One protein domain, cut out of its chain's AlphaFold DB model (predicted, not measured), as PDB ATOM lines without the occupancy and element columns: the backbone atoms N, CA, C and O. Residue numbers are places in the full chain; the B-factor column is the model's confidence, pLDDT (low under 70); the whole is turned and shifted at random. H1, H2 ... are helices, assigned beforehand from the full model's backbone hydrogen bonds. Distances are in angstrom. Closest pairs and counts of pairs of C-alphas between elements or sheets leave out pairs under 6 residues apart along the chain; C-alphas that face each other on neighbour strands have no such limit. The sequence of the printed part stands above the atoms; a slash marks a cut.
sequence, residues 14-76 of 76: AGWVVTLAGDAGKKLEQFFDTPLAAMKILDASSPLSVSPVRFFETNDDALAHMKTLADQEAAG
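What this domain is: This is residues 14 to 76 of the 76 residues of an uncharacterized protein of Bradyrhizobium genosp. L (UniProt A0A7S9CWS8). Three short helices, H1, H2 and H3, pack together at steep angles into a small cluster, and the longest helix, H5, makes the opposite side of the domain, set off from that cluster. The short helix H4 sits between them near one end of H5, packing on H3 on one side and on H5 on the other, while residues 46 to 51 lead from H3 to H4. The printed part has 63 residues with five named helices, in the order H1, H2, H3, H4, H5, and no named strand; the class is all helix. The whole is compact, with a radius of gyration of the C-alphas of 11.7 A and spans of 32 by 26 by 15 A.

How they stand to each other: The longest helix, H5, residues 59 to 74, touches H4, residues 52 to 55, with its residues 61 to 65 alone; the closest C-alphas are those of Arg 54 and Ala 62, 5.6 A apart. H4 also touches H3, residues 34 to 45, which meets it with residues 35 to 39 alone; their closest C-alphas, those of Pro 35 and Pro 52, are 6.9 A apart. H3 is the hub, touching three other helices. H1, residues 14 to 20, touches H3 at a steep tilt of 56 degrees, the same way, with the C-alphas of Ala 14 and Ala 38 closest at 5.0 A. H2, residues 22 to 31, touches residues 36 to 41 of H3 at a steep tilt of 51 degrees, opposite ways, with the C-alphas of Glu 29 and Ala 37 closest at 5.1 A. H1 and H2 form a helical hairpin: they touch at a steep tilt of 39 degrees, opposite ways, and the C-alphas of Val 18 and Gly 25 are closest at 4.6 A. H1 and H4 are close but not clearly touching, with the C-alphas of Ala 14 and Phe 55 closest at 6.1 A. H5 is apart from H1, H2 and H3, and H2 is apart from H4. In H1, H2, H3 and H5 every O i to N i+4 pair is within hydrogen-bond range; H4 is too short for such a pair, and its one O i to N i+3 pair is within range.

Where its parts are: H5 measures 22.4 A from C-alpha 59 at (48.158, 2.442, 27.924) to C-alpha 74 at (39.681, 23.105, 29.521). H3 measures 16.3 A, H2 14.6 A, H1 10.0 A and H4 5.8 A. H1 begins at C-alpha 14, at (37.336, 2.203, 33.338).

The domain as a whole: The C-alphas of Gln 30 and Ala 75, the two farthest apart, are 34.4 A from each other. The printed part has no cut. The links H1 to H2, H2 to H3 and H4 to H5 are tight, and the link H3 to H4, of 6 residues, is short. The mean pLDDT of the printed part is 91.5, and no printed residue is under 70.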
ATOM      1  N   ALA A  14      38.709   2.430  32.883       90.31
ATOM      2  CA  ALA A  14      37.336   2.203  33.338       90.31
ATOM      3  C   ALA A  14      37.239   1.912  34.851       90.31
ATOM      4  O   ALA A  14      36.396   2.481  35.541       90.31
ATOM      5  N   GLY A  15      38.145   1.094  35.393       89.56
ATOM      6  CA  GLY A  15      38.200   0.809  36.830       89.56
ATOM      7  C   GLY A  15      38.510   2.052  37.669       89.56
ATOM      8  O   GLY A  15      37.960   2.218  38.759       89.56
ATOM      9  N   TRP A  16      39.336   2.970  37.155       90.62
ATOM     10  CA  TRP A  16      39.573   4.264  37.803       90.62
ATOM     11  C   TRP A  16      38.338   5.159  37.787       90.62
ATOM     12  O   TRP A  16      38.015   5.743  38.819       90.62
ATOM     13  N   VAL A  17      37.617   5.220  36.667       93.25
ATOM     14  CA  VAL A  17      36.346   5.957  36.573       93.25
ATOM     15  C   VAL A  17      35.350   5.450  37.621       93.25
ATOM     16  O   VAL A  17      34.794   6.243  38.381       93.25
ATOM     17  N   VAL A  18      35.179   4.129  37.723       93.62
ATOM     18  CA  VAL A  18      34.311   3.493  38.728       93.62
ATOM     19  C   VAL A  18      34.779   3.801  40.152       93.62
ATOM     20  O   VAL A  18      33.970   4.168  41.003       93.62
ATOM     21  N   THR A  19      36.084   3.693  40.414       93.38
ATOM     22  CA  THR A  19      36.665   3.940  41.742       93.38
ATOM     23  C   THR A  19      36.455   5.386  42.193       93.38
ATOM     24  O   THR A  19      36.088   5.620  43.345       93.38
ATOM     25  N   LEU A  20      36.646   6.354  41.292       93.25
ATOM     26  CA  LEU A  20      36.464   7.780  41.574       93.25
ATOM     27  C   LEU A  20      34.991   8.153  41.792       93.25
ATOM     28  O   LEU A  20      34.705   9.050  42.580       93.25
ATOM     29  N   ALA A  21      34.055   7.425  41.177       94.81
ATOM     30  CA  ALA A  21      32.622   7.549  41.455       94.81
ATOM     31  C   ALA A  21      32.195   6.947  42.817       94.81
ATOM     32  O   ALA A  21      31.015   6.997  43.183       94.81
ATOM     33  N   GLY A  22      33.133   6.378  43.585       94.00
ATOM     34  CA  GLY A  22      32.914   5.903  44.951       94.00
ATOM     35  C   GLY A  22      31.925   4.736  45.048       94.00
ATOM     36  O   GLY A  22      31.837   3.881  44.166       94.00
ATOM     37  N   ASP A  23      31.160   4.685  46.142       96.38
ATOM     38  CA  ASP A  23      30.216   3.587  46.403       96.38
ATOM     39  C   ASP A  23      29.100   3.491  45.355       96.38
ATOM     40  O   ASP A  23      28.608   2.397  45.072       96.38
ATOM     41  N   ALA A  24      28.700   4.621  44.764       96.12
ATOM     42  CA  ALA A  24      27.739   4.637  43.667       96.12
ATOM     43  C   ALA A  24      28.327   3.979  42.409       96.12
ATOM     44  O   ALA A  24      27.655   3.154  41.790       96.12
ATOM     45  N   GLY A  25      29.595   4.270  42.091       95.25
ATOM     46  CA  GLY A  25      30.326   3.618  41.007       95.25
ATOM     47  C   GLY A  25      30.413   2.105  41.193       95.25
ATOM     48  O   GLY A  25      30.050   1.356  40.290       95.25
ATOM     49  N   LYS A  26      30.793   1.640  42.389       93.31
ATOM     50  CA  LYS A  26      30.872   0.198  42.695       93.31
ATOM     51  C   LYS A  26      29.531  -0.520  42.540       93.31
ATOM     52  O   LYS A  26      29.479  -1.619  41.999       93.31
ATOM     53  N   LYS A  27      28.433   0.089  42.998       96.81
ATOM     54  CA  LYS A  27      27.083  -0.477  42.810       96.81
ATOM     55  C   LYS A  27      26.703  -0.556  41.333       96.81
ATOM     56  O   LYS A  27      26.048  -1.509  40.924       96.81
ATOM     57  N   LEU A  28      27.108   0.439  40.546       95.94
ATOM     58  CA  LEU A  28      26.852   0.474  39.112       95.94
ATOM     59  C   LEU A  28      27.642  -0.611  38.368       95.94
ATOM     60  O   LEU A  28      27.075  -1.299  37.523       95.94
ATOM     61  N   GLU A  29      28.913  -0.805  38.724       94.94
ATOM     62  CA  GLU A  29      29.760  -1.890  38.213       94.94
ATOM     63  C   GLU A  29      29.187  -3.271  38.548       94.94
ATOM     64  O   GLU A  29      29.139  -4.134  37.679       94.94
ATOM     65  N   GLN A  30      28.679  -3.466  39.772       94.12
ATOM     66  CA  GLN A  30      28.014  -4.715  40.165       94.12
ATOM     67  C   GLN A  30      26.742  -5.005  39.360       94.12
ATOM     68  O   GLN A  30      26.376  -6.168  39.201       94.12
ATOM     69  N   PHE A  31      26.035  -3.967  38.906       96.69
ATOM     70  CA  PHE A  31      24.800  -4.123  38.143       96.69
ATOM     71  C   PHE A  31      25.049  -4.379  36.653       96.69
ATOM     72  O   PHE A  31      24.298  -5.125  36.026       96.69
ATOM     73  N   PHE A  32      26.074  -3.745  36.086       93.12
ATOM     74  CA  PHE A  32      26.435  -3.878  34.679       93.12
ATOM     75  C   PHE A  32      27.696  -4.737  34.525       93.12
ATOM     76  O   PHE A  32      27.630  -5.961  34.515       93.12
ATOM     77  N   ASP A  33      28.825  -4.063  34.365       90.44
ATOM     78  CA  ASP A  33      30.199  -4.531  34.352       90.44
ATOM     79  C   ASP A  33      31.089  -3.272  34.421       90.44
ATOM     80  O   ASP A  33      30.593  -2.138  34.357       90.44
ATOM     81  N   THR A  34      32.405  -3.430  34.567       91.00
ATOM     82  CA  THR A  34      33.323  -2.282  34.666       91.00
ATOM     83  C   THR A  34      33.269  -1.361  33.436       91.00
ATOM     84  O   THR A  34      33.171  -0.143  33.624       91.00
ATOM     85  N   PRO A  35      33.311  -1.866  32.180       91.38
ATOM     86  CA  PRO A  35      33.302  -1.006  30.998       91.38
ATOM     87  C   PRO A  35      32.013  -0.191  30.859       91.38
ATOM     88  O   PRO A  35      32.081   1.024  30.669       91.38
ATOM     89  N   LEU A  36      30.840  -0.819  30.985       92.62
ATOM     90  CA  LEU A  36      29.568  -0.123  30.817       92.62
ATOM     91  C   LEU A  36      29.299   0.834  31.980       92.62
ATOM     92  O   LEU A  36      28.809   1.940  31.746       92.62
ATOM     93  N   ALA A  37      29.660   0.465  33.213       94.88
ATOM     94  CA  ALA A  37      29.556   1.378  34.348       94.88
ATOM     95  C   ALA A  37      30.415   2.634  34.138       94.88
ATOM     96  O   ALA A  37      29.922   3.747  34.324       94.88
ATOM     97  N   ALA A  38      31.659   2.476  33.675       93.75
ATOM     98  CA  ALA A  38      32.533   3.603  33.371       93.75
ATOM     99  C   ALA A  38      31.967   4.507  32.265       93.75
ATOM    100  O   ALA A  38      31.972   5.725  32.432       93.75
ATOM    101  N   MET A  39      31.416   3.942  31.182       94.31
ATOM    102  CA  MET A  39      30.758   4.743  30.136       94.31
ATOM    103  C   MET A  39      29.617   5.584  30.704       94.31
ATOM    104  O   MET A  39      29.545   6.777  30.441       94.31
ATOM    105  N   LYS A  40      28.745   4.981  31.523       95.62
ATOM    106  CA  LYS A  40      27.611   5.695  32.125       95.62
ATOM    107  C   LYS A  40      28.051   6.808  33.067       95.62
ATOM    108  O   LYS A  40      27.403   7.850  33.105       95.62
ATOM    109  N   ILE A  41      29.134   6.593  33.811       96.00
ATOM    110  CA  ILE A  41      29.713   7.627  34.672       96.00
ATOM    111  C   ILE A  41      30.260   8.774  33.817       96.00
ATOM    112  O   ILE A  41      29.944   9.925  34.101       96.00
ATOM    113  N   LEU A  42      31.032   8.480  32.766       94.38
ATOM    114  CA  LEU A  42      31.616   9.499  31.886       94.38
ATOM    115  C   LEU A  42      30.543  10.302  31.138       94.38
ATOM    116  O   LEU A  42      30.574  11.527  31.212       94.38
ATOM    117  N   ASP A  43      29.552   9.631  30.539       94.31
ATOM    118  CA  ASP A  43      28.419  10.266  29.843       94.31
ATOM    119  C   ASP A  43      27.633  11.223  30.760       94.31
ATOM    120  O   ASP A  43      27.082  12.224  30.310       94.31
ATOM    121  N   ALA A  44      27.540  10.903  32.055       95.19
ATOM    122  CA  ALA A  44      26.876  11.756  33.039       95.19
ATOM    123  C   ALA A  44      27.778  12.884  33.568       95.19
ATOM    124  O   ALA A  44      27.266  13.888  34.063       95.19
ATOM    125  N   SER A  45      29.101  12.706  33.508       92.88
ATOM    126  CA  SER A  45      30.085  13.638  34.073       92.88
ATOM    127  C   SER A  45      30.497  14.730  33.089       92.88
ATOM    128  O   SER A  45      30.852  15.823  33.520       92.88
ATOM    129  N   SER A  46      30.457  14.445  31.787       91.88
ATOM    130  CA  SER A  46      30.934  15.339  30.733       91.88
ATOM    131  C   SER A  46      30.080  15.197  29.469       91.88
ATOM    132  O   SER A  46      29.619  14.096  29.169       91.88
ATOM    133  N   PRO A  47      29.873  16.269  28.678       91.94
ATOM    134  CA  PRO A  47      29.258  16.155  27.354       91.94
ATOM    135  C   PRO A  47      30.161  15.431  26.340       91.94
ATOM    136  O   PRO A  47      29.712  15.113  25.234       91.94
ATOM    137  N   LEU A  48      31.437  15.206  26.674       91.12
ATOM    138  CA  LEU A  48      32.374  14.488  25.823       91.12
ATOM    139  C   LEU A  48      32.099  12.986  25.873       91.12
ATOM    140  O   LEU A  48      31.965  12.387  26.935       91.12
ATOM    141  N   SER A  49      32.056  12.368  24.696       87.69
ATOM    142  CA  SER A  49      31.802  10.935  24.572       87.69
ATOM    143  C   SER A  49      33.106  10.144  24.521       87.69
ATOM    144  O   SER A  49      34.041  10.493  23.797       87.69
ATOM    145  N   VAL A  50      33.147   9.042  25.268       90.88
ATOM    146  CA  VAL A  50      34.286   8.120  25.294       90.88
ATOM    147  C   VAL A  50      33.897   6.812  24.624       90.88
ATOM    148  O   VAL A  50      32.945   6.141  25.021       90.88
ATOM    149  N   SER A  51      34.653   6.425  23.595       89.06
ATOM    150  CA  SER A  51      34.444   5.141  22.925       89.06
ATOM    151  C   SER A  51      34.820   3.976  23.853       89.06
ATOM    152  O   SER A  51      35.900   4.006  24.446       89.06
ATOM    153  N   PRO A  52      34.018   2.896  23.929       85.56
ATOM    154  CA  PRO A  52      34.334   1.736  24.767       85.56
ATOM    155  C   PRO A  52      35.661   1.064  24.396       85.56
ATOM    156  O   PRO A  52      36.306   0.467  25.252       85.56
ATOM    157  N   VAL A  53      36.110   1.193  23.139       87.31
ATOM    158  CA  VAL A  53      37.400   0.651  22.672       87.31
ATOM    159  C   VAL A  53      38.571   1.202  23.486       87.31
ATOM    160  O   VAL A  53      39.557   0.499  23.685       87.31
ATOM    161  N   ARG A  54      38.448   2.429  24.010       86.88
ATOM    162  CA  ARG A  54      39.508   3.076  24.787       86.88
ATOM    163  C   ARG A  54      39.840   2.349  26.101       86.88
ATOM    164  O   ARG A  54      40.875   2.606  26.705       86.88
ATOM    165  N   PHE A  55      38.979   1.441  26.564       86.81
ATOM    166  CA  PHE A  55      39.234   0.640  27.767       86.81
ATOM    167  C   PHE A  55      40.008  -0.652  27.497       86.81
ATOM    168  O   PHE A  55      40.456  -1.292  28.448       86.81
ATOM    169  N   PHE A  56      40.155  -1.030  26.227       84.25
ATOM    170  CA  PHE A  56      40.780  -2.283  25.793       84.25
ATOM    171  C   PHE A  56      42.031  -2.056  24.937       84.25
ATOM    172  O   PHE A  56      42.631  -3.013  24.451       84.25
ATOM    173  N   GLU A  57      42.399  -0.799  24.711       84.19
ATOM    174  CA  GLU A  57      43.594  -0.431  23.965       84.19
ATOM    175  C   GLU A  57      44.834  -0.333  24.854       84.19
ATOM    176  O   GLU A  57      44.790  -0.587  26.058       84.19
ATOM    177  N   THR A  58      45.964   0.029  24.249       84.19
ATOM    178  CA  THR A  58      47.218   0.172  24.982       84.19
ATOM    179  C   THR A  58      47.168   1.354  25.954       84.19
ATOM    180  O   THR A  58      46.412   2.306  25.776       84.19
ATOM    181  N   ASN A  59      48.023   1.322  26.982       82.12
ATOM    182  CA  ASN A  59      48.158   2.442  27.924       82.12
ATOM    183  C   ASN A  59      48.435   3.762  27.201       82.12
ATOM    184  O   ASN A  59      47.884   4.788  27.586       82.12
ATOM    185  N   ASP A  60      49.299   3.733  26.189       85.62
ATOM    186  CA  ASP A  60      49.750   4.938  25.501       85.62
ATOM    187  C   ASP A  60      48.596   5.567  24.712       85.62
ATOM    188  O   ASP A  60      48.378   6.776  24.808       85.62
ATOM    189  N   ASP A  61      47.800   4.742  24.024       87.88
ATOM    190  CA  ASP A  61      46.616   5.201  23.294       87.88
ATOM    191  C   ASP A  61      45.547   5.760  24.248       87.88
ATOM    192  O   ASP A  61      45.014   6.852  24.018       87.88
ATOM    193  N   ALA A  62      45.290   5.058  25.359       86.56
ATOM    194  CA  ALA A  62      44.314   5.486  26.358       86.56
ATOM    195  C   ALA A  62      44.724   6.816  27.012       86.56
ATOM    196  O   ALA A  62      43.912   7.739  27.108       86.56
ATOM    197  N   LEU A  63      45.993   6.963  27.407       88.75
ATOM    198  CA  LEU A  63      46.517   8.198  28.000       88.75
ATOM    199  C   LEU A  63      46.500   9.369  27.010       88.75
ATOM    200  O   LEU A  63      46.147  10.489  27.393       88.75
ATOM    201  N   ALA A  64      46.843   9.132  25.742       92.44
ATOM    202  CA  ALA A  64      46.765  10.154  24.700       92.44
ATOM    203  C   ALA A  64      45.321  10.643  24.493       92.44
ATOM    204  O   ALA A  64      45.076  11.847  24.349       92.44
ATOM    205  N   HIS A  65      44.355   9.723  24.539       92.06
ATOM    206  CA  HIS A  65      42.942  10.066  24.453       92.06
ATOM    207  C   HIS A  65      42.460  10.850  25.681       92.06
ATOM    208  O   HIS A  65      41.842  11.901  25.521       92.06
ATOM    209  N   MET A  66      42.809  10.411  26.896       91.75
ATOM    210  CA  MET A  66      42.486  11.133  28.137       91.75
ATOM    211  C   MET A  66      43.029  12.566  28.123       91.75
ATOM    212  O   MET A  66      42.330  13.489  28.535       91.75
ATOM    213  N   LYS A  67      44.242  12.773  27.596       94.62
ATOM    214  CA  LYS A  67      44.804  14.116  27.415       94.62
ATOM    215  C   LYS A  67      43.964  14.969  26.462       94.62
ATOM    216  O   LYS A  67      43.678  16.115  26.778       94.62
ATOM    217  N   THR A  68      43.532  14.402  25.334       94.56
ATOM    218  CA  THR A  68      42.679  15.114  24.367       94.56
ATOM    219  C   THR A  68      41.351  15.542  24.995       94.56
ATOM    220  O   THR A  68      40.903  16.658  24.759       94.56
ATOM    221  N   LEU A  69      40.737  14.679  25.811       93.44
ATOM    222  CA  LEU A  69      39.510  15.014  26.542       93.44
ATOM    223  C   LEU A  69      39.747  16.149  27.541       93.44
ATOM    224  O   LEU A  69      38.988  17.109  27.554       93.44
ATOM    225  N   ALA A  70      40.830  16.085  28.319       93.62
ATOM    226  CA  ALA A  70      41.178  17.145  29.266       93.62
ATOM    227  C   ALA A  70      41.417  18.497  28.568       93.62
ATOM    228  O   ALA A  70      40.957  19.530  29.053       93.62
ATOM    229  N   ASP A  71      42.085  18.492  27.411       95.94
ATOM    230  CA  ASP A  71      42.297  19.698  26.604       95.94
ATOM    231  C   ASP A  71      40.962  20.265  26.074       95.94
ATOM    232  O   ASP A  71      40.780  21.482  26.031       95.94
ATOM    233  N   GLN A  72      40.011  19.400  25.700       94.12
ATOM    234  CA  GLN A  72      38.666  19.802  25.268       94.12
ATOM    235  C   GLN A  72      37.828  20.371  26.419       94.12
ATOM    236  O   GLN A  72      37.161  21.385  26.223       94.12
ATOM    237  N   GLU A  73      37.876  19.764  27.606       91.50
ATOM    238  CA  GLU A  73      37.178  20.277  28.793       91.50
ATOM    239  C   GLU A  73      37.739  21.621  29.258       91.50
ATOM    240  O   GLU A  73      36.977  22.486  29.668       91.50
ATOM    241  N   ALA A  74      39.056  21.832  29.161       92.19
ATOM    242  CA  ALA A  74      39.681  23.105  29.521       92.19
ATOM    243  C   ALA A  74      39.370  24.247  28.532       92.19
ATOM    244  O   ALA A  74      39.556  25.417  28.868       92.19
ATOM    245  N   ALA A  75      38.954  23.914  27.307       88.62
ATOM    246  CA  ALA A  75      38.631  24.879  26.260       88.62
ATOM    247  C   ALA A  75      37.150  25.311  26.240       88.62
ATOM    248  O   ALA A  75      36.823  26.247  25.505       88.62
ATOM    249  N   GLY A  76      36.275  24.628  26.992       74.75
ATOM    250  CA  GLY A  76      34.842  24.929  27.125       74.75
ATOM    251  C   GLY A  76      34.522  25.768  28.355       74.75
ATOM    252  O   GLY A  76      33.615  26.622  28.239       74.75
TER     253      GLY A  76